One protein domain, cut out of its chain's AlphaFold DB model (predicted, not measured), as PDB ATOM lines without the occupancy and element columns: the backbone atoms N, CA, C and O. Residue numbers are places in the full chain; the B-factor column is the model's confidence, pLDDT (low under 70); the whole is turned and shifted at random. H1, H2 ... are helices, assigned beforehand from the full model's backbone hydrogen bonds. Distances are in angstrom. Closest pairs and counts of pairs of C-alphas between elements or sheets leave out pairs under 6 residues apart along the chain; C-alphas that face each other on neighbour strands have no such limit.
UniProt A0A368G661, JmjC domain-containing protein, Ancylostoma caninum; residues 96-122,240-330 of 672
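AT A GLANCE: This is residues 96 to 122 and 240 to 330 of the 672 residues of the protein "JmjC domain-containing protein" of Ancylostoma caninum (UniProt A0A368G661). A helical hairpin, H3 and H4, is crossed steeply by a third helix, H1, which packs on H4, while the tiny H2 sits by the last residues of H1. A long stretch with no named element, residues 240 to 273, loops out beyond the first residues of H4 and comes back to H2. The printed part has 118 residues with four named helices, in the order H1, H2, H3, H4, and no named strand; the class is all helix, though the helices hold 53 residues, under half. The whole is compact, with a radius of gyration of the C-alphas of 14.3 A, and elongated, spanning 48 by 30 by 26 A.

HOW THE PARTS SIT: H1, residues 96 to 112, touches H2, residues 274 to 277, with residues 110 to 111 alone; their closest C-alphas, of Cys 111 and Glu 276, are 5.5 A apart. H1 touches H4, residues 310 to 327, at a steep tilt of 56 degrees, the same way; the closest C-alphas are those of Val 108 and Phe 317, 5.9 A. H3, residues 284 to 297, forms a hairpin with H4, opposite ways at a shallow tilt of 34 degrees, only just short of steep; the C-alphas of Glu 289 and Leu 321 come closest, at 6.6 A. H1 and H3 are close but not clearly touching, 7.9 A between the C-alphas of Met 100 and Leu 291. In H1, H3 and H4 every O i to N i+4 pair is within hydrogen-bond range; H2 is too short for such a pair.

IN THESE COORDINATES: H1 begins at C-alpha 96, (-0.915, -24.208, -45.442), and is 24.2 A long. H2 measures 4.8 A and H3 20.1 A. H4, 25.8 A, ends at C-alpha 327, (25.818, -10.876, -38.847).

THE WHOLE: The C-alphas farthest apart, of Leu 252 and Gly 329, are 48.6 A apart. Residues 123 to 239 are cut out, leaving 22.2 A between C-alphas 122 and 240. The link from H3 to H4 is long. The mean pLDDT of the printed part is 81.9; residues 121 to 122, 245 to 266 and 330 are under 70.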
ATOM      1  N   ILE A  96      -2.374 -24.099 -45.594       88.62
ATOM      2  CA  ILE A  96      -0.915 -24.208 -45.442       88.62
ATOM      3  C   ILE A  96      -0.163 -22.926 -45.844       88.62
ATOM      4  O   ILE A  96       0.835 -22.594 -45.206       88.62
ATOM      5  N   GLU A  97      -0.621 -22.182 -46.855       86.81
ATOM      6  CA  GLU A  97       0.047 -20.945 -47.293       86.81
ATOM      7  C   GLU A  97      -0.315 -19.765 -46.385       86.81
ATOM      8  O   GLU A  97       0.536 -18.953 -46.020       86.81
ATOM      9  N   GLU A  98      -1.559 -19.737 -45.923       87.75
ATOM     10  CA  GLU A  98      -2.066 -18.818 -44.915       87.75
ATOM     11  C   GLU A  98      -1.287 -18.986 -43.598       87.75
ATOM     12  O   GLU A  98      -0.837 -18.005 -43.004       87.75
ATOM     13  N   LEU A  99      -1.032 -20.234 -43.183       90.62
ATOM     14  CA  LEU A  99      -0.174 -20.565 -42.043       90.62
ATOM     15  C   LEU A  99       1.279 -20.112 -42.254       90.62
ATOM     16  O   LEU A  99       1.878 -19.571 -41.324       90.62
ATOM     17  N   MET A 100       1.848 -20.277 -43.455       92.94
ATOM     18  CA  MET A 100       3.184 -19.745 -43.767       92.94
ATOM     19  C   MET A 100       3.240 -18.222 -43.579       92.94
ATOM     20  O   MET A 100       4.187 -17.717 -42.974       92.94
ATOM     21  N   LEU A 101       2.220 -17.485 -44.033       92.12
ATOM     22  CA  LEU A 101       2.136 -16.034 -43.842       92.12
ATOM     23  C   LEU A 101       1.996 -15.647 -42.358       92.12
ATOM     24  O   LEU A 101       2.660 -14.706 -41.921       92.12
ATOM     25  N   TYR A 102       1.218 -16.390 -41.563       92.81
ATOM     26  CA  TYR A 102       1.127 -16.171 -40.112       92.81
ATOM     27  C   TYR A 102       2.454 -16.417 -39.379       92.81
ATOM     28  O   TYR A 102       2.830 -15.611 -38.526       92.81
ATOM     29  N   VAL A 103       3.193 -17.480 -39.721       94.19
ATOM     30  CA  VAL A 103       4.527 -17.764 -39.151       94.19
ATOM     31  C   VAL A 103       5.505 -16.626 -39.456       94.19
ATOM     32  O   VAL A 103       6.259 -16.201 -38.580       94.19
ATOM     33  N   ILE A 104       5.462 -16.083 -40.676       95.44
ATOM     34  CA  ILE A 104       6.285 -14.930 -41.060       95.44
ATOM     35  C   ILE A 104       5.858 -13.670 -40.296       95.44
ATOM     36  O   ILE A 104       6.720 -12.942 -39.811       95.44
ATOM     37  N   ALA A 105       4.556 -13.416 -40.136       94.31
ATOM     38  CA  ALA A 105       4.053 -12.246 -39.414       94.31
ATOM     39  C   ALA A 105       4.409 -12.255 -37.917       94.31
ATOM     40  O   ALA A 105       4.835 -11.225 -37.397       94.31
ATOM     41  N   ASP A 106       4.301 -13.401 -37.240       94.06
ATOM     42  CA  ASP A 106       4.747 -13.577 -35.849       94.06
ATOM     43  C   ASP A 106       6.263 -13.348 -35.699       94.06
ATOM     44  O   ASP A 106       6.713 -12.638 -34.794       94.06
ATOM     45  N   PHE A 107       7.059 -13.889 -36.624       94.94
ATOM     46  CA  PHE A 107       8.508 -13.707 -36.623       94.94
ATOM     47  C   PHE A 107       8.925 -12.249 -36.894       94.94
ATOM     48  O   PHE A 107       9.783 -11.707 -36.190       94.94
ATOM     49  N   VAL A 108       8.295 -11.587 -37.870       96.00
ATOM     50  CA  VAL A 108       8.512 -10.165 -38.186       96.00
ATOM     51  C   VAL A 108       8.118  -9.281 -37.002       96.00
ATOM     52  O   VAL A 108       8.892  -8.396 -36.630       96.00
ATOM     53  N   PHE A 109       6.983  -9.562 -36.356       95.19
ATOM     54  CA  PHE A 109       6.539  -8.864 -35.148       95.19
ATOM     55  C   PHE A 109       7.568  -8.963 -34.016       95.19
ATOM     56  O   PHE A 109       7.972  -7.940 -33.466       95.19
ATOM     57  N   LYS A 110       8.081 -10.163 -33.716       94.75
ATOM     58  CA  LYS A 110       9.133 -10.353 -32.697       94.75
ATOM     59  C   LYS A 110      10.414  -9.583 -33.026       94.75
ATOM     60  O   LYS A 110      10.993  -8.937 -32.152       94.75
ATOM     61  N   CYS A 111      10.835  -9.611 -34.290       95.50
ATOM     62  CA  CYS A 111      12.084  -8.994 -34.730       95.50
ATOM     63  C   CYS A 111      12.024  -7.467 -34.905       95.50
ATOM     64  O   CYS A 111      13.088  -6.853 -34.949       95.50
ATOM     65  N   THR A 112      10.842  -6.853 -35.047       95.12
ATOM     66  CA  THR A 112      10.718  -5.431 -35.464       95.12
ATOM     67  C   THR A 112       9.575  -4.647 -34.808       95.12
ATOM     68  O   THR A 112       9.385  -3.474 -35.111       95.12
ATOM     69  N   GLY A 113       8.747  -5.287 -33.980       93.75
ATOM     70  CA  GLY A 113       7.499  -4.719 -33.456       93.75
ATOM     71  C   GLY A 113       6.365  -4.593 -34.484       93.75
ATOM     72  O   GLY A 113       5.216  -4.407 -34.089       93.75
ATOM     73  N   ARG A 114       6.642  -4.730 -35.790       93.44
ATOM     74  CA  ARG A 114       5.665  -4.485 -36.860       93.44
ATOM     75  C   ARG A 114       4.548  -5.525 -36.913       93.44
ATOM     76  O   ARG A 114       4.782  -6.731 -36.876       93.44
ATOM     77  N   ARG A 115       3.315  -5.046 -37.063       92.06
ATOM     78  CA  ARG A 115       2.068  -5.807 -36.989       92.06
ATOM     79  C   ARG A 115       1.413  -5.841 -38.367       92.06
ATOM     80  O   ARG A 115       0.755  -4.889 -38.770       92.06
ATOM     81  N   TYR A 116       1.585  -6.955 -39.076       89.94
ATOM     82  CA  TYR A 116       1.007  -7.198 -40.409       89.94
ATOM     83  C   TYR A 116      -0.298  -8.020 -40.381       89.94
ATOM     84  O   TYR A 116      -0.932  -8.204 -41.415       89.94
ATOM     85  N   VAL A 117      -0.695  -8.517 -39.203       88.25
ATOM     86  CA  VAL A 117      -1.931  -9.279 -38.968       88.25
ATOM     87  C   VAL A 117      -2.887  -8.428 -38.138       88.25
ATOM     88  O   VAL A 117      -2.586  -8.095 -36.988       88.25
ATOM     89  N   ARG A 118      -4.054  -8.113 -38.708       84.88
ATOM     90  CA  ARG A 118      -5.184  -7.505 -37.997       84.88
ATOM     91  C   ARG A 118      -5.656  -8.455 -36.882       84.88
ATOM     92  O   ARG A 118      -5.954  -9.611 -37.187       84.88
ATOM     93  N   PRO A 119      -5.782  -8.009 -35.617       80.12
ATOM     94  CA  PRO A 119      -6.315  -8.835 -34.536       80.12
ATOM     95  C   PRO A 119      -7.680  -9.449 -34.880       80.12
ATOM     96  O   PRO A 119      -8.562  -8.771 -35.409       80.12
ATOM     97  N   ALA A 120      -7.859 -10.733 -34.564       70.00
ATOM     98  CA  ALA A 120      -9.125 -11.424 -34.768       70.00
ATOM     99  C   ALA A 120     -10.212 -10.867 -33.832       70.00
ATOM    100  O   ALA A 120      -9.995 -10.729 -32.625       70.00
ATOM    101  N   ARG A 121     -11.400 -10.586 -34.380       65.81
ATOM    102  CA  ARG A 121     -12.580 -10.190 -33.599       65.81
ATOM    103  C   ARG A 121     -13.167 -11.411 -32.888       65.81
ATOM    104  O   ARG A 121     -13.902 -12.200 -33.481       65.81
ATOM    105  N   LEU A 122     -12.803 -11.568 -31.614       61.41
ATOM    106  CA  LEU A 122     -13.236 -12.671 -30.741       61.41
ATOM    107  C   LEU A 122     -14.765 -12.761 -30.609       61.41
ATOM    108  O   LEU A 122     -15.299 -13.844 -30.386       61.41
ATOM    109  N   THR A 240       4.133   1.117 -36.496       85.00
ATOM    110  CA  THR A 240       4.317  -0.335 -36.508       85.00
ATOM    111  C   THR A 240       3.114  -1.100 -37.077       85.00
ATOM    112  O   THR A 240       3.235  -2.305 -37.287       85.00
ATOM    113  N   ILE A 241       1.968  -0.470 -37.368       86.69
ATOM    114  CA  ILE A 241       0.773  -1.144 -37.909       86.69
ATOM    115  C   ILE A 241       0.765  -1.113 -39.445       86.69
ATOM    116  O   ILE A 241       0.675  -0.060 -40.067       86.69
ATOM    117  N   PHE A 242       0.786  -2.304 -40.048       85.62
ATOM    118  CA  PHE A 242       0.798  -2.544 -41.499       85.62
ATOM    119  C   PHE A 242      -0.411  -3.393 -41.944       85.62
ATOM    120  O   PHE A 242      -0.324  -4.227 -42.848       85.62
ATOM    121  N   TYR A 243      -1.557  -3.204 -41.285       83.31
ATOM    122  CA  TYR A 243      -2.846  -3.747 -41.711       83.31
ATOM    123  C   TYR A 243      -3.919  -2.652 -41.751       83.31
ATOM    124  O   TYR A 243      -3.849  -1.667 -41.016       83.31
ATOM    125  N   HIS A 244      -4.938  -2.842 -42.584       72.50
ATOM    126  CA  HIS A 244      -6.116  -1.977 -42.646       72.50
ATOM    127  C   HIS A 244      -7.284  -2.586 -41.853       72.50
ATOM    128  O   HIS A 244      -7.421  -3.807 -41.764       72.50
ATOM    129  N   GLU A 245      -8.136  -1.743 -41.259       64.88
ATOM    130  CA  GLU A 245      -9.317  -2.220 -40.519       64.88
ATOM    131  C   GLU A 245     -10.428  -2.725 -41.448       64.88
ATOM    132  O   GLU A 245     -11.125  -3.689 -41.118       64.88
ATOM    133  N   ALA A 246     -10.567  -2.104 -42.622       56.09
ATOM    134  CA  ALA A 246     -11.438  -2.580 -43.684       56.09
ATOM    135  C   ALA A 246     -10.868  -3.873 -44.288       56.09
ATOM    136  O   ALA A 246      -9.721  -3.900 -44.741       56.09
ATOM    137  N   SER A 247     -11.674  -4.938 -44.323       52.25
ATOM    138  CA  SER A 247     -11.322  -6.154 -45.058       52.25
ATOM    139  C   SER A 247     -11.149  -5.821 -46.542       52.25
ATOM    140  O   SER A 247     -12.071  -5.302 -47.170       52.25
ATOM    141  N   ILE A 248      -9.993  -6.167 -47.114       49.91
ATOM    142  CA  ILE A 248      -9.863  -6.275 -48.572       49.91
ATOM    143  C   ILE A 248     -10.860  -7.346 -49.035       49.91
ATOM    144  O   ILE A 248     -11.022  -8.366 -48.364       49.91
ATOM    145  N   PHE A 249     -11.548  -7.087 -50.148       42.16
ATOM    146  CA  PHE A 249     -12.587  -7.967 -50.678       42.16
ATOM    147  C   PHE A 249     -12.095  -9.417 -50.789       42.16
ATOM    148  O   PHE A 249     -11.067  -9.694 -51.411       42.16
ATOM    149  N   HIS A 250     -12.877 -10.339 -50.229       45.09
ATOM    150  CA  HIS A 250     -12.864 -11.723 -50.682       45.09
ATOM    151  C   HIS A 250     -13.432 -11.764 -52.107       45.09
ATOM    152  O   HIS A 250     -14.394 -11.049 -52.406       45.09
ATOM    153  N   ASP A 251     -12.886 -12.619 -52.972       37.75
ATOM    154  CA  ASP A 251     -13.598 -13.021 -54.184       37.75
ATOM    155  C   ASP A 251     -14.894 -13.786 -53.826       37.75
ATOM    156  O   ASP A 251     -15.139 -14.148 -52.670       37.75
ATOM    157  N   LEU A 252     -15.733 -14.078 -54.827       34.72
ATOM    158  CA  LEU A 252     -16.967 -14.866 -54.656       34.72
ATOM    159  C   LEU A 252     -16.726 -16.311 -54.154       34.72
ATOM    160  O   LEU A 252     -17.683 -17.047 -53.923       34.72
ATOM    161  N   TYR A 253     -15.466 -16.713 -53.959       37.56
ATOM    162  CA  TYR A 253     -15.022 -18.012 -53.456       37.56
ATOM    163  C   TYR A 253     -14.227 -17.905 -52.138       37.56
ATOM    164  O   TYR A 253     -13.616 -18.887 -51.708       37.56
ATOM    165  N   GLY A 254     -14.238 -16.741 -51.477       41.03
ATOM    166  CA  GLY A 254     -13.619 -16.516 -50.170       41.03
ATOM    167  C   GLY A 254     -12.122 -16.183 -50.187       41.03
ATOM    168  O   GLY A 254     -11.565 -15.901 -49.124       41.03
ATOM    169  N   ARG A 255     -11.447 -16.181 -51.341       44.38
ATOM    170  CA  ARG A 255      -9.998 -15.939 -51.426       44.38
ATOM    171  C   ARG A 255      -9.683 -14.460 -51.581       44.38
ATOM    172  O   ARG A 255     -10.260 -13.771 -52.418       44.38
ATOM    173  N   SER A 256      -8.702 -13.994 -50.815       48.09
ATOM    174  CA  SER A 256      -8.004 -12.744 -51.100       48.09
ATOM    175  C   SER A 256      -6.737 -13.088 -51.879       48.09
ATOM    176  O   SER A 256      -5.825 -13.715 -51.341       48.09
ATOM    177  N   THR A 257      -6.696 -12.723 -53.161       49.53
ATOM    178  CA  THR A 257      -5.466 -12.777 -53.960       49.53
ATOM    179  C   THR A 257      -4.972 -11.354 -54.180       49.53
ATOM    180  O   THR A 257      -5.737 -10.474 -54.570       49.53
ATOM    181  N   SER A 258      -3.693 -11.108 -53.907       53.66
ATOM    182  CA  SER A 258      -3.085  -9.786 -54.061       53.66
ATOM    183  C   SER A 258      -1.711  -9.884 -54.713       53.66
ATOM    184  O   SER A 258      -0.969 -10.851 -54.496       53.66
ATOM    185  N   ASP A 259      -1.327  -8.842 -55.452       58.62
ATOM    186  CA  ASP A 259       0.084  -8.658 -55.778       58.62
ATOM    187  C   ASP A 259       0.876  -8.445 -54.475       58.62
ATOM    188  O   ASP A 259       0.435  -7.783 -53.534       58.62
ATOM    189  N   HIS A 260       2.031  -9.090 -54.406       61.06
ATOM    190  CA  HIS A 260       2.933  -9.131 -53.261       61.06
ATOM    191  C   HIS A 260       4.384  -8.830 -53.681       61.06
ATOM    192  O   HIS A 260       5.314  -9.004 -52.893       61.06
ATOM    193  N   ARG A 261       4.604  -8.424 -54.940       58.72
ATOM    194  CA  ARG A 261       5.939  -8.286 -55.540       58.72
ATOM    195  C   ARG A 261       6.623  -6.970 -55.184       58.72
ATOM    196  O   ARG A 261       7.837  -6.967 -54.984       58.72
ATOM    197  N   ASN A 262       5.845  -5.894 -55.062       57.72
ATOM    198  CA  ASN A 262       6.316  -4.545 -54.750       57.72
ATOM    199  C   ASN A 262       5.699  -4.053 -53.424       57.72
ATOM    200  O   ASN A 262       4.472  -4.087 -53.307       57.72
ATOM    201  N   PRO A 263       6.494  -3.598 -52.434       61.75
ATOM    202  CA  PRO A 263       5.967  -2.952 -51.229       61.75
ATOM    203  C   PRO A 263       5.286  -1.613 -51.558       61.75
ATOM    204  O   PRO A 263       5.554  -1.000 -52.596       61.75
ATOM    205  N   ILE A 264       4.396  -1.154 -50.674       60.84
ATOM    206  CA  ILE A 264       3.564   0.033 -50.914       60.84
ATOM    207  C   ILE A 264       4.289   1.298 -50.425       60.84
ATOM    208  O   ILE A 264       4.216   1.656 -49.253       60.84
ATOM    209  N   GLY A 265       4.939   2.006 -51.352       66.00
ATOM    210  CA  GLY A 265       5.497   3.345 -51.121       66.00
ATOM    211  C   GLY A 265       6.753   3.387 -50.241       66.00
ATOM    212  O   GLY A 265       7.498   2.412 -50.138       66.00
ATOM    213  N   GLU A 266       7.006   4.548 -49.634       68.31
ATOM    214  CA  GLU A 266       8.097   4.744 -48.675       68.31
ATOM    215  C   GLU A 266       7.672   4.247 -47.285       68.31
ATOM    216  O   GLU A 266       7.120   4.988 -46.472       68.31
ATOM    217  N   GLU A 267       7.917   2.964 -47.011       79.62
ATOM    218  CA  GLU A 267       7.812   2.429 -45.651       79.62
ATOM    219  C   GLU A 267       8.833   3.106 -44.711       79.62
ATOM    220  O   GLU A 267       9.951   3.415 -45.139       79.62
ATOM    221  N   PRO A 268       8.517   3.275 -43.410       83.38
ATOM    222  CA  PRO A 268       9.495   3.758 -42.438       83.38
ATOM    223  C   PRO A 268      10.705   2.805 -42.335       83.38
ATOM    224  O   PRO A 268      10.619   1.640 -42.744       83.38
ATOM    225  N   PRO A 269      11.832   3.243 -41.745       87.12
ATOM    226  CA  PRO A 269      12.961   2.364 -41.447       87.12
ATOM    227  C   PRO A 269      12.564   1.136 -40.610       87.12
ATOM    228  O   PRO A 269      11.571   1.135 -39.878       87.12
ATOM    229  N   ILE A 270      13.348   0.060 -40.716       91.31
ATOM    230  CA  ILE A 270      13.182  -1.127 -39.870       91.31
ATOM    231  C   ILE A 270      14.084  -0.974 -38.645       91.31
ATOM    232  O   ILE A 270      15.311  -1.020 -38.763       91.31
ATOM    233  N   GLU A 271      13.471  -0.821 -37.475       92.75
ATOM    234  CA  GLU A 271      14.140  -1.019 -36.192       92.75
ATOM    235  C   GLU A 271      14.206  -2.520 -35.883       92.75
ATOM    236  O   GLU A 271      13.262  -3.263 -36.158       92.75
ATOM    237  N   TYR A 272      15.338  -2.985 -35.346       94.81
ATOM    238  CA  TYR A 272      15.602  -4.410 -35.132       94.81
ATOM    239  C   TYR A 272      15.733  -4.732 -33.644       94.81
ATOM    240  O   TYR A 272      16.641  -4.248 -32.965       94.81
ATOM    241  N   ASN A 273      14.892  -5.640 -33.161       95.19
ATOM    242  CA  ASN A 273      15.066  -6.301 -31.877       95.19
ATOM    243  C   ASN A 273      16.234  -7.298 -31.976       95.19
ATOM    244  O   ASN A 273      16.058  -8.459 -32.353       95.19
ATOM    245  N   GLN A 274      17.440  -6.824 -31.652       94.19
ATOM    246  CA  GLN A 274      18.678  -7.599 -31.776       94.19
ATOM    247  C   GLN A 274      18.625  -8.933 -31.006       94.19
ATOM    248  O   GLN A 274      19.167  -9.922 -31.485       94.19
ATOM    249  N   ALA A 275      17.912  -9.004 -29.874       94.19
ATOM    250  CA  ALA A 275      17.810 -10.226 -29.075       94.19
ATOM    251  C   ALA A 275      16.964 -11.332 -29.735       94.19
ATOM    252  O   ALA A 275      17.236 -12.511 -29.519       94.19
ATOM    253  N   GLU A 276      15.954 -10.982 -30.539       94.81
ATOM    254  CA  GLU A 276      15.197 -11.956 -31.346       94.81
ATOM    255  C   GLU A 276      15.946 -12.288 -32.641       94.81
ATOM    256  O   GLU A 276      16.009 -13.450 -33.045       94.81
ATOM    257  N   LEU A 277      16.603 -11.290 -33.241       93.19
ATOM    258  CA  LEU A 277      17.472 -11.474 -34.404       93.19
ATOM    259  C   LEU A 277      18.620 -12.457 -34.105       93.19
ATOM    260  O   LEU A 277      18.918 -13.319 -34.929       93.19
ATOM    261  N   ASP A 278      19.218 -12.392 -32.912       92.31
ATOM    262  CA  ASP A 278      20.278 -13.314 -32.486       92.31
ATOM    263  C   ASP A 278      19.813 -14.757 -32.247       92.31
ATOM    264  O   ASP A 278      20.608 -15.688 -32.400       92.31
ATOM    265  N   ARG A 279      18.523 -14.980 -31.960       91.81
ATOM    266  CA  ARG A 279      17.950 -16.336 -31.838       91.81
ATOM    267  C   ARG A 279      17.807 -17.046 -33.183       91.81
ATOM    268  O   ARG A 279      17.644 -18.267 -33.209       91.81
ATOM    269  N   VAL A 280      17.888 -16.322 -34.300       92.31
ATOM    270  CA  VAL A 280      17.924 -16.923 -35.636       92.31
ATOM    271  C   VAL A 280      19.254 -17.661 -35.803       92.31
ATOM    272  O   VAL A 280      20.307 -17.056 -36.036       92.31
ATOM    273  N   SER A 281      19.200 -18.983 -35.649       91.94
ATOM    274  CA  SER A 281      20.360 -19.864 -35.764       91.94
ATOM    275  C   SER A 281      20.804 -20.041 -37.220       91.94
ATOM    276  O   SER A 281      20.034 -19.843 -38.162       91.94
ATOM    277  N   HIS A 282      22.046 -20.493 -37.406       89.81
ATOM    278  CA  HIS A 282      22.588 -20.833 -38.725       89.81
ATOM    279  C   HIS A 282      21.837 -21.991 -39.417       89.81
ATOM    280  O   HIS A 282      21.937 -22.123 -40.633       89.81
ATOM    281  N   LEU A 283      21.073 -22.799 -38.665       91.69
ATOM    282  CA  LEU A 283      20.203 -23.860 -39.191       91.69
ATOM    283  C   LEU A 283      18.821 -23.331 -39.605       91.69
ATOM    284  O   LEU A 283      18.246 -23.813 -40.574       91.69
ATOM    285  N   LEU A 284      18.286 -22.338 -38.887       93.62
ATOM    286  CA  LEU A 284      16.962 -21.767 -39.159       93.62
ATOM    287  C   LEU A 284      16.989 -20.727 -40.293       93.62
ATOM    288  O   LEU A 284      16.022 -20.611 -41.040       93.62
ATOM    289  N   LEU A 285      18.090 -19.982 -40.441       95.38
ATOM    290  CA  LEU A 285      18.207 -18.933 -41.458       95.38
ATOM    291  C   LEU A 285      18.000 -19.446 -42.905       95.38
ATOM    292  O   LEU A 285      17.202 -18.827 -43.607       95.38
ATOM    293  N   PRO A 286      18.615 -20.558 -43.367       96.12
ATOM    294  CA  PRO A 286      18.376 -21.082 -44.717       96.12
ATOM    295  C   PRO A 286      16.927 -21.537 -44.941       96.12
ATOM    296  O   PRO A 286      16.360 -21.292 -46.002       96.12
ATOM    297  N   GLU A 287      16.306 -22.154 -43.931       96.62
ATOM    298  CA  GLU A 287      14.910 -22.615 -43.979       96.62
ATOM    299  C   GLU A 287      13.938 -21.430 -44.152       96.62
ATOM    300  O   GLU A 287      13.006 -21.489 -44.958       96.62
ATOM    301  N   TYR A 288      14.190 -20.315 -43.455       96.75
ATOM    302  CA  TYR A 288      13.422 -19.072 -43.589       96.75
ATOM    303  C   TYR A 288      13.726 -18.284 -44.869       96.75
ATOM    304  O   TYR A 288      12.799 -17.748 -45.480       96.75
ATOM    305  N   GLU A 289      14.977 -18.241 -45.333       96.62
ATOM    306  CA  GLU A 289      15.313 -17.697 -46.658       96.62
ATOM    307  C   GLU A 289      14.580 -18.466 -47.759       96.62
ATOM    308  O   GLU A 289      13.996 -17.852 -48.655       96.62
ATOM    309  N   ARG A 290      14.518 -19.798 -47.660       96.12
ATOM    310  CA  ARG A 290      13.823 -20.646 -48.631       96.12
ATOM    311  C   ARG A 290      12.306 -20.481 -48.603       96.12
ATOM    312  O   ARG A 290      11.683 -20.449 -49.663       96.12
ATOM    313  N   LEU A 291      11.724 -20.310 -47.418       95.56
ATOM    314  CA  LEU A 291      10.318 -19.940 -47.245       95.56
ATOM    315  C   LEU A 291      10.009 -18.569 -47.877       95.56
ATOM    316  O   LEU A 291       9.027 -18.426 -48.606       95.56
ATOM    317  N   CYS A 292      10.877 -17.576 -47.656       95.12
ATOM    318  CA  CYS A 292      10.759 -16.245 -48.256       95.12
ATOM    319  C   CYS A 292      10.858 -16.302 -49.791       95.12
ATOM    320  O   CYS A 292      10.015 -15.729 -50.485       95.12
ATOM    321  N   GLU A 293      11.843 -17.031 -50.330       94.25
ATOM    322  CA  GLU A 293      11.976 -17.263 -51.770       94.25
ATOM    323  C   GLU A 293      10.722 -17.897 -52.370       94.25
ATOM    324  O   GLU A 293      10.280 -17.469 -53.434       94.25
ATOM    325  N   TYR A 294      10.194 -18.943 -51.730       93.81
ATOM    326  CA  TYR A 294       9.064 -19.712 -52.238       93.81
ATOM    327  C   TYR A 294       7.837 -18.818 -52.446       93.81
ATOM    328  O   TYR A 294       7.314 -18.747 -53.560       93.81
ATOM    329  N   LEU A 295       7.442 -18.071 -51.413       91.75
ATOM    330  CA  LEU A 295       6.282 -17.183 -51.480       91.75
ATOM    331  C   LEU A 295       6.505 -16.053 -52.494       91.75
ATOM    332  O   LEU A 295       5.655 -15.838 -53.354       91.75
ATOM    333  N   ARG A 296       7.679 -15.398 -52.485       89.88
ATOM    334  CA  ARG A 296       8.012 -14.309 -53.431       89.88
ATOM    335  C   ARG A 296       8.149 -14.761 -54.894       89.88
ATOM    336  O   ARG A 296       8.176 -13.909 -55.782       89.88
ATOM    337  N   LYS A 297       8.258 -16.068 -55.164       89.81
ATOM    338  CA  LYS A 297       8.282 -16.647 -56.520       89.81
ATOM    339  C   LYS A 297       6.883 -16.962 -57.067       89.81
ATOM    340  O   LYS A 297       6.761 -17.168 -58.276       89.81
ATOM    341  N   LYS A 298       5.825 -16.983 -56.244       86.38
ATOM    342  CA  LYS A 298       4.458 -17.236 -56.734       86.38
ATOM    343  C   LYS A 298       3.951 -16.087 -57.633       86.38
ATOM    344  O   LYS A 298       4.456 -14.962 -57.635       86.38
ATOM    345  N   ARG A 299       2.940 -16.382 -58.460       78.62
ATOM    346  CA  ARG A 299       2.183 -15.361 -59.221       78.62
ATOM    347  C   ARG A 299       1.078 -14.743 -58.363       78.62
ATOM    348  O   ARG A 299       0.902 -13.535 -58.391       78.62
ATOM    349  N   LEU A 300       0.383 -15.580 -57.598       77.06
ATOM    350  CA  LEU A 300      -0.672 -15.225 -56.652       77.06
ATOM    351  C   LEU A 300      -0.381 -15.938 -55.328       77.06
ATOM    352  O   LEU A 300       0.087 -17.078 -55.347       77.06
ATOM    353  N   LEU A 301      -0.661 -15.278 -54.208       77.81
ATOM    354  CA  LEU A 301      -0.714 -15.898 -52.883       77.81
ATOM    355  C   LEU A 301      -2.181 -16.104 -52.506       77.81
ATOM    356  O   LEU A 301      -3.002 -15.231 -52.796       77.81
ATOM    357  N   ASP A 302      -2.488 -17.213 -51.838       76.94
ATOM    358  CA  ASP A 302      -3.719 -17.334 -51.060       76.94
ATOM    359  C   ASP A 302      -3.469 -16.603 -49.723       76.94
ATOM    360  O   ASP A 302      -2.677 -17.052 -48.892       76.94
ATOM    361  N   VAL A 303      -4.034 -15.400 -49.559       74.31
ATOM    362  CA  VAL A 303      -3.710 -14.509 -48.430       74.31
ATOM    363  C   VAL A 303      -4.645 -14.760 -47.246       74.31
ATOM    364  O   VAL A 303      -5.868 -14.769 -47.391       74.31
ATOM    365  N   ALA A 304      -4.058 -14.931 -46.059       70.25
ATOM    366  CA  ALA A 304      -4.783 -15.166 -44.813       70.25
ATOM    367  C   ALA A 304      -5.683 -13.982 -44.407       70.25
ATOM    368  O   ALA A 304      -5.332 -12.816 -44.611       70.25
ATOM    369  N   GLU A 305      -6.813 -14.272 -43.750       71.75
ATOM    370  CA  GLU A 305      -7.725 -13.233 -43.257       71.75
ATOM    371  C   GLU A 305      -6.997 -12.237 -42.333       71.75
ATOM    372  O   GLU A 305      -6.316 -12.617 -41.384       71.75
ATOM    373  N   GLY A 306      -7.148 -10.937 -42.597       75.19
ATOM    374  CA  GLY A 306      -6.531  -9.886 -41.785       75.19
ATOM    375  C   GLY A 306      -5.070  -9.559 -42.121       75.19
ATOM    376  O   GLY A 306      -4.534  -8.634 -41.513       75.19
ATOM    377  N   ILE A 307      -4.439 -10.229 -43.095       81.81
ATOM    378  CA  ILE A 307      -3.178  -9.771 -43.700       81.81
ATOM    379  C   ILE A 307      -3.515  -8.937 -44.938       81.81
ATOM    380  O   ILE A 307      -3.872  -9.478 -45.978       81.81
ATOM    381  N   THR A 308      -3.401  -7.609 -44.847       74.50
ATOM    382  CA  THR A 308      -3.774  -6.705 -45.958       74.50
ATOM    383  C   THR A 308      -2.582  -6.137 -46.735       74.50
ATOM    384  O   THR A 308      -2.788  -5.458 -47.734       74.50
ATOM    385  N   GLN A 309      -1.341  -6.379 -46.292       82.44
ATOM    386  CA  GLN A 309      -0.114  -5.904 -46.955       82.44
ATOM    387  C   GLN A 309       0.963  -7.011 -47.061       82.44
ATOM    388  O   GLN A 309       2.067  -6.867 -46.522       82.44
ATOM    389  N   PRO A 310       0.690  -8.142 -47.747       86.31
ATOM    390  CA  PRO A 310       1.635  -9.259 -47.834       86.31
ATOM    391  C   PRO A 310       2.938  -8.904 -48.573       86.31
ATOM    392  O   PRO A 310       3.977  -9.491 -48.275       86.31
ATOM    393  N   ALA A 311       2.921  -7.914 -49.478       85.38
ATOM    394  CA  ALA A 311       4.132  -7.397 -50.123       85.38
ATOM    395  C   ALA A 311       5.134  -6.851 -49.095       85.38
ATOM    396  O   ALA A 311       6.286  -7.282 -49.031       85.38
ATOM    397  N   SER A 312       4.659  -5.935 -48.252       88.19
ATOM    398  CA  SER A 312       5.427  -5.287 -47.192       88.19
ATOM    399  C   SER A 312       5.843  -6.273 -46.098       88.19
ATOM    400  O   SER A 312       6.979  -6.218 -45.631       88.19
ATOM    401  N   LEU A 313       4.995  -7.254 -45.769       91.81
ATOM    402  CA  LEU A 313       5.347  -8.360 -44.869       91.81
ATOM    403  C   LEU A 313       6.540  -9.177 -45.400       91.81
ATOM    404  O   LEU A 313       7.537  -9.355 -44.697       91.81
ATOM    405  N   LEU A 314       6.471  -9.644 -46.653       92.69
ATOM    406  CA  LEU A 314       7.545 -10.419 -47.291       92.69
ATOM    407  C   LEU A 314       8.797  -9.579 -47.582       92.69
ATOM    408  O   LEU A 314       9.895 -10.130 -47.709       92.69
ATOM    409  N   ASN A 315       8.659  -8.256 -47.679       91.94
ATOM    410  CA  ASN A 315       9.780  -7.335 -47.789       91.94
ATOM    411  C   ASN A 315      10.496  -7.149 -46.446       91.94
ATOM    412  O   ASN A 315      11.702  -7.372 -46.367       91.94
ATOM    413  N   CYS A 316       9.755  -6.847 -45.379       93.81
ATOM    414  CA  CYS A 316      10.301  -6.722 -44.029       93.81
ATOM    415  C   CYS A 316      10.974  -8.027 -43.570       93.81
ATOM    416  O   CYS A 316      12.113  -8.000 -43.101       93.81
ATOM    417  N   PHE A 317      10.337  -9.182 -43.815       96.19
ATOM    418  CA  PHE A 317      10.933 -10.499 -43.568       96.19
ATOM    419  C   PHE A 317      12.266 -10.679 -44.302       96.19
ATOM    420  O   PHE A 317      13.264 -11.041 -43.682       96.19
ATOM    421  N   HIS A 318      12.322 -10.357 -45.599       95.50
ATOM    422  CA  HIS A 318      13.556 -10.451 -46.379       95.50
ATOM    423  C   HIS A 318      14.682  -9.564 -45.815       95.50
ATOM    424  O   HIS A 318      15.817 -10.026 -45.702       95.50
ATOM    425  N   CYS A 319      14.374  -8.335 -45.388       95.00
ATOM    426  CA  CYS A 319      15.350  -7.440 -44.761       95.00
ATOM    427  C   CYS A 319      15.899  -7.988 -43.432       95.00
ATOM    428  O   CYS A 319      17.103  -7.897 -43.194       95.00
ATOM    429  N   ILE A 320      15.058  -8.607 -42.594       96.00
ATOM    430  CA  ILE A 320      15.488  -9.279 -41.352       96.00
ATOM    431  C   ILE A 320      16.451 -10.434 -41.665       96.00
ATOM    432  O   ILE A 320      17.486 -10.572 -41.008       96.00
ATOM    433  N   LEU A 321      16.157 -11.228 -42.697       96.56
ATOM    434  CA  LEU A 321      17.005 -12.348 -43.114       96.56
ATOM    435  C   LEU A 321      18.339 -11.867 -43.713       96.56
ATOM    436  O   LEU A 321      19.386 -12.345 -43.279       96.56
ATOM    437  N   GLU A 322      18.349 -10.871 -44.613       95.25
ATOM    438  CA  GLU A 322      19.606 -10.272 -45.103       95.25
ATOM    439  C   GLU A 322      20.424  -9.659 -43.951       95.25
ATOM    440  O   GLU A 322      21.643  -9.848 -43.896       95.25
ATOM    441  N   LYS A 323      19.778  -8.978 -42.993       95.00
ATOM    442  CA  LYS A 323      20.443  -8.411 -41.809       95.00
ATOM    443  C   LYS A 323      21.072  -9.502 -40.939       95.00
ATOM    444  O   LYS A 323      22.206  -9.331 -40.487       95.00
ATOM    445  N   ARG A 324      20.396 -10.640 -40.745       95.06
ATOM    446  CA  ARG A 324      20.965 -11.782 -40.013       95.06
ATOM    447  C   ARG A 324      22.103 -12.454 -40.777       95.06
ATOM    448  O   ARG A 324      23.136 -12.764 -40.185       95.06
ATOM    449  N   ARG A 325      21.948 -12.643 -42.088       94.88
ATOM    450  CA  ARG A 325      22.972 -13.226 -42.967       94.88
ATOM    451  C   ARG A 325      24.271 -12.415 -42.937       94.88
ATOM    452  O   ARG A 325      25.347 -13.005 -42.937       94.88
ATOM    453  N   GLN A 326      24.177 -11.087 -42.831       93.25
ATOM    454  CA  GLN A 326      25.327 -10.193 -42.633       93.25
ATOM    455  C   GLN A 326      26.017 -10.394 -41.270       93.25
ATOM    456  O   GLN A 326      27.243 -10.366 -41.211       93.25
ATOM    457  N   GLN A 327      25.261 -10.624 -40.188       91.38
ATOM    458  CA  GLN A 327      25.818 -10.876 -38.847       91.38
ATOM    459  C   GLN A 327      26.542 -12.227 -38.741       91.38
ATOM    460  O   GLN A 327      27.540 -12.327 -38.036       91.38
ATOM    461  N   LEU A 328      26.068 -13.256 -39.452       87.44
ATOM    462  CA  LEU A 328      26.636 -14.613 -39.422       87.44
ATOM    463  C   LEU A 328      27.841 -14.830 -40.369       87.44
ATOM    464  O   LEU A 328      28.282 -15.965 -40.541       87.44
ATOM    465  N   GLY A 329      28.378 -13.769 -40.984       75.44
ATOM    466  CA  GLY A 329      29.767 -13.730 -41.468       75.44
ATOM    467  C   GLY A 329      30.211 -14.822 -42.453       75.44
ATOM    468  O   GLY A 329      31.335 -15.302 -42.353       75.44
ATOM    469  N   THR A 330      29.364 -15.227 -43.403       62.44
ATOM    470  CA  THR A 330      29.681 -16.256 -44.419       62.44
ATOM    471  C   THR A 330      29.428 -15.746 -45.850       62.44
ATOM    472  O   THR A 330      28.676 -14.784 -46.029       62.44
TER     473      THR A 330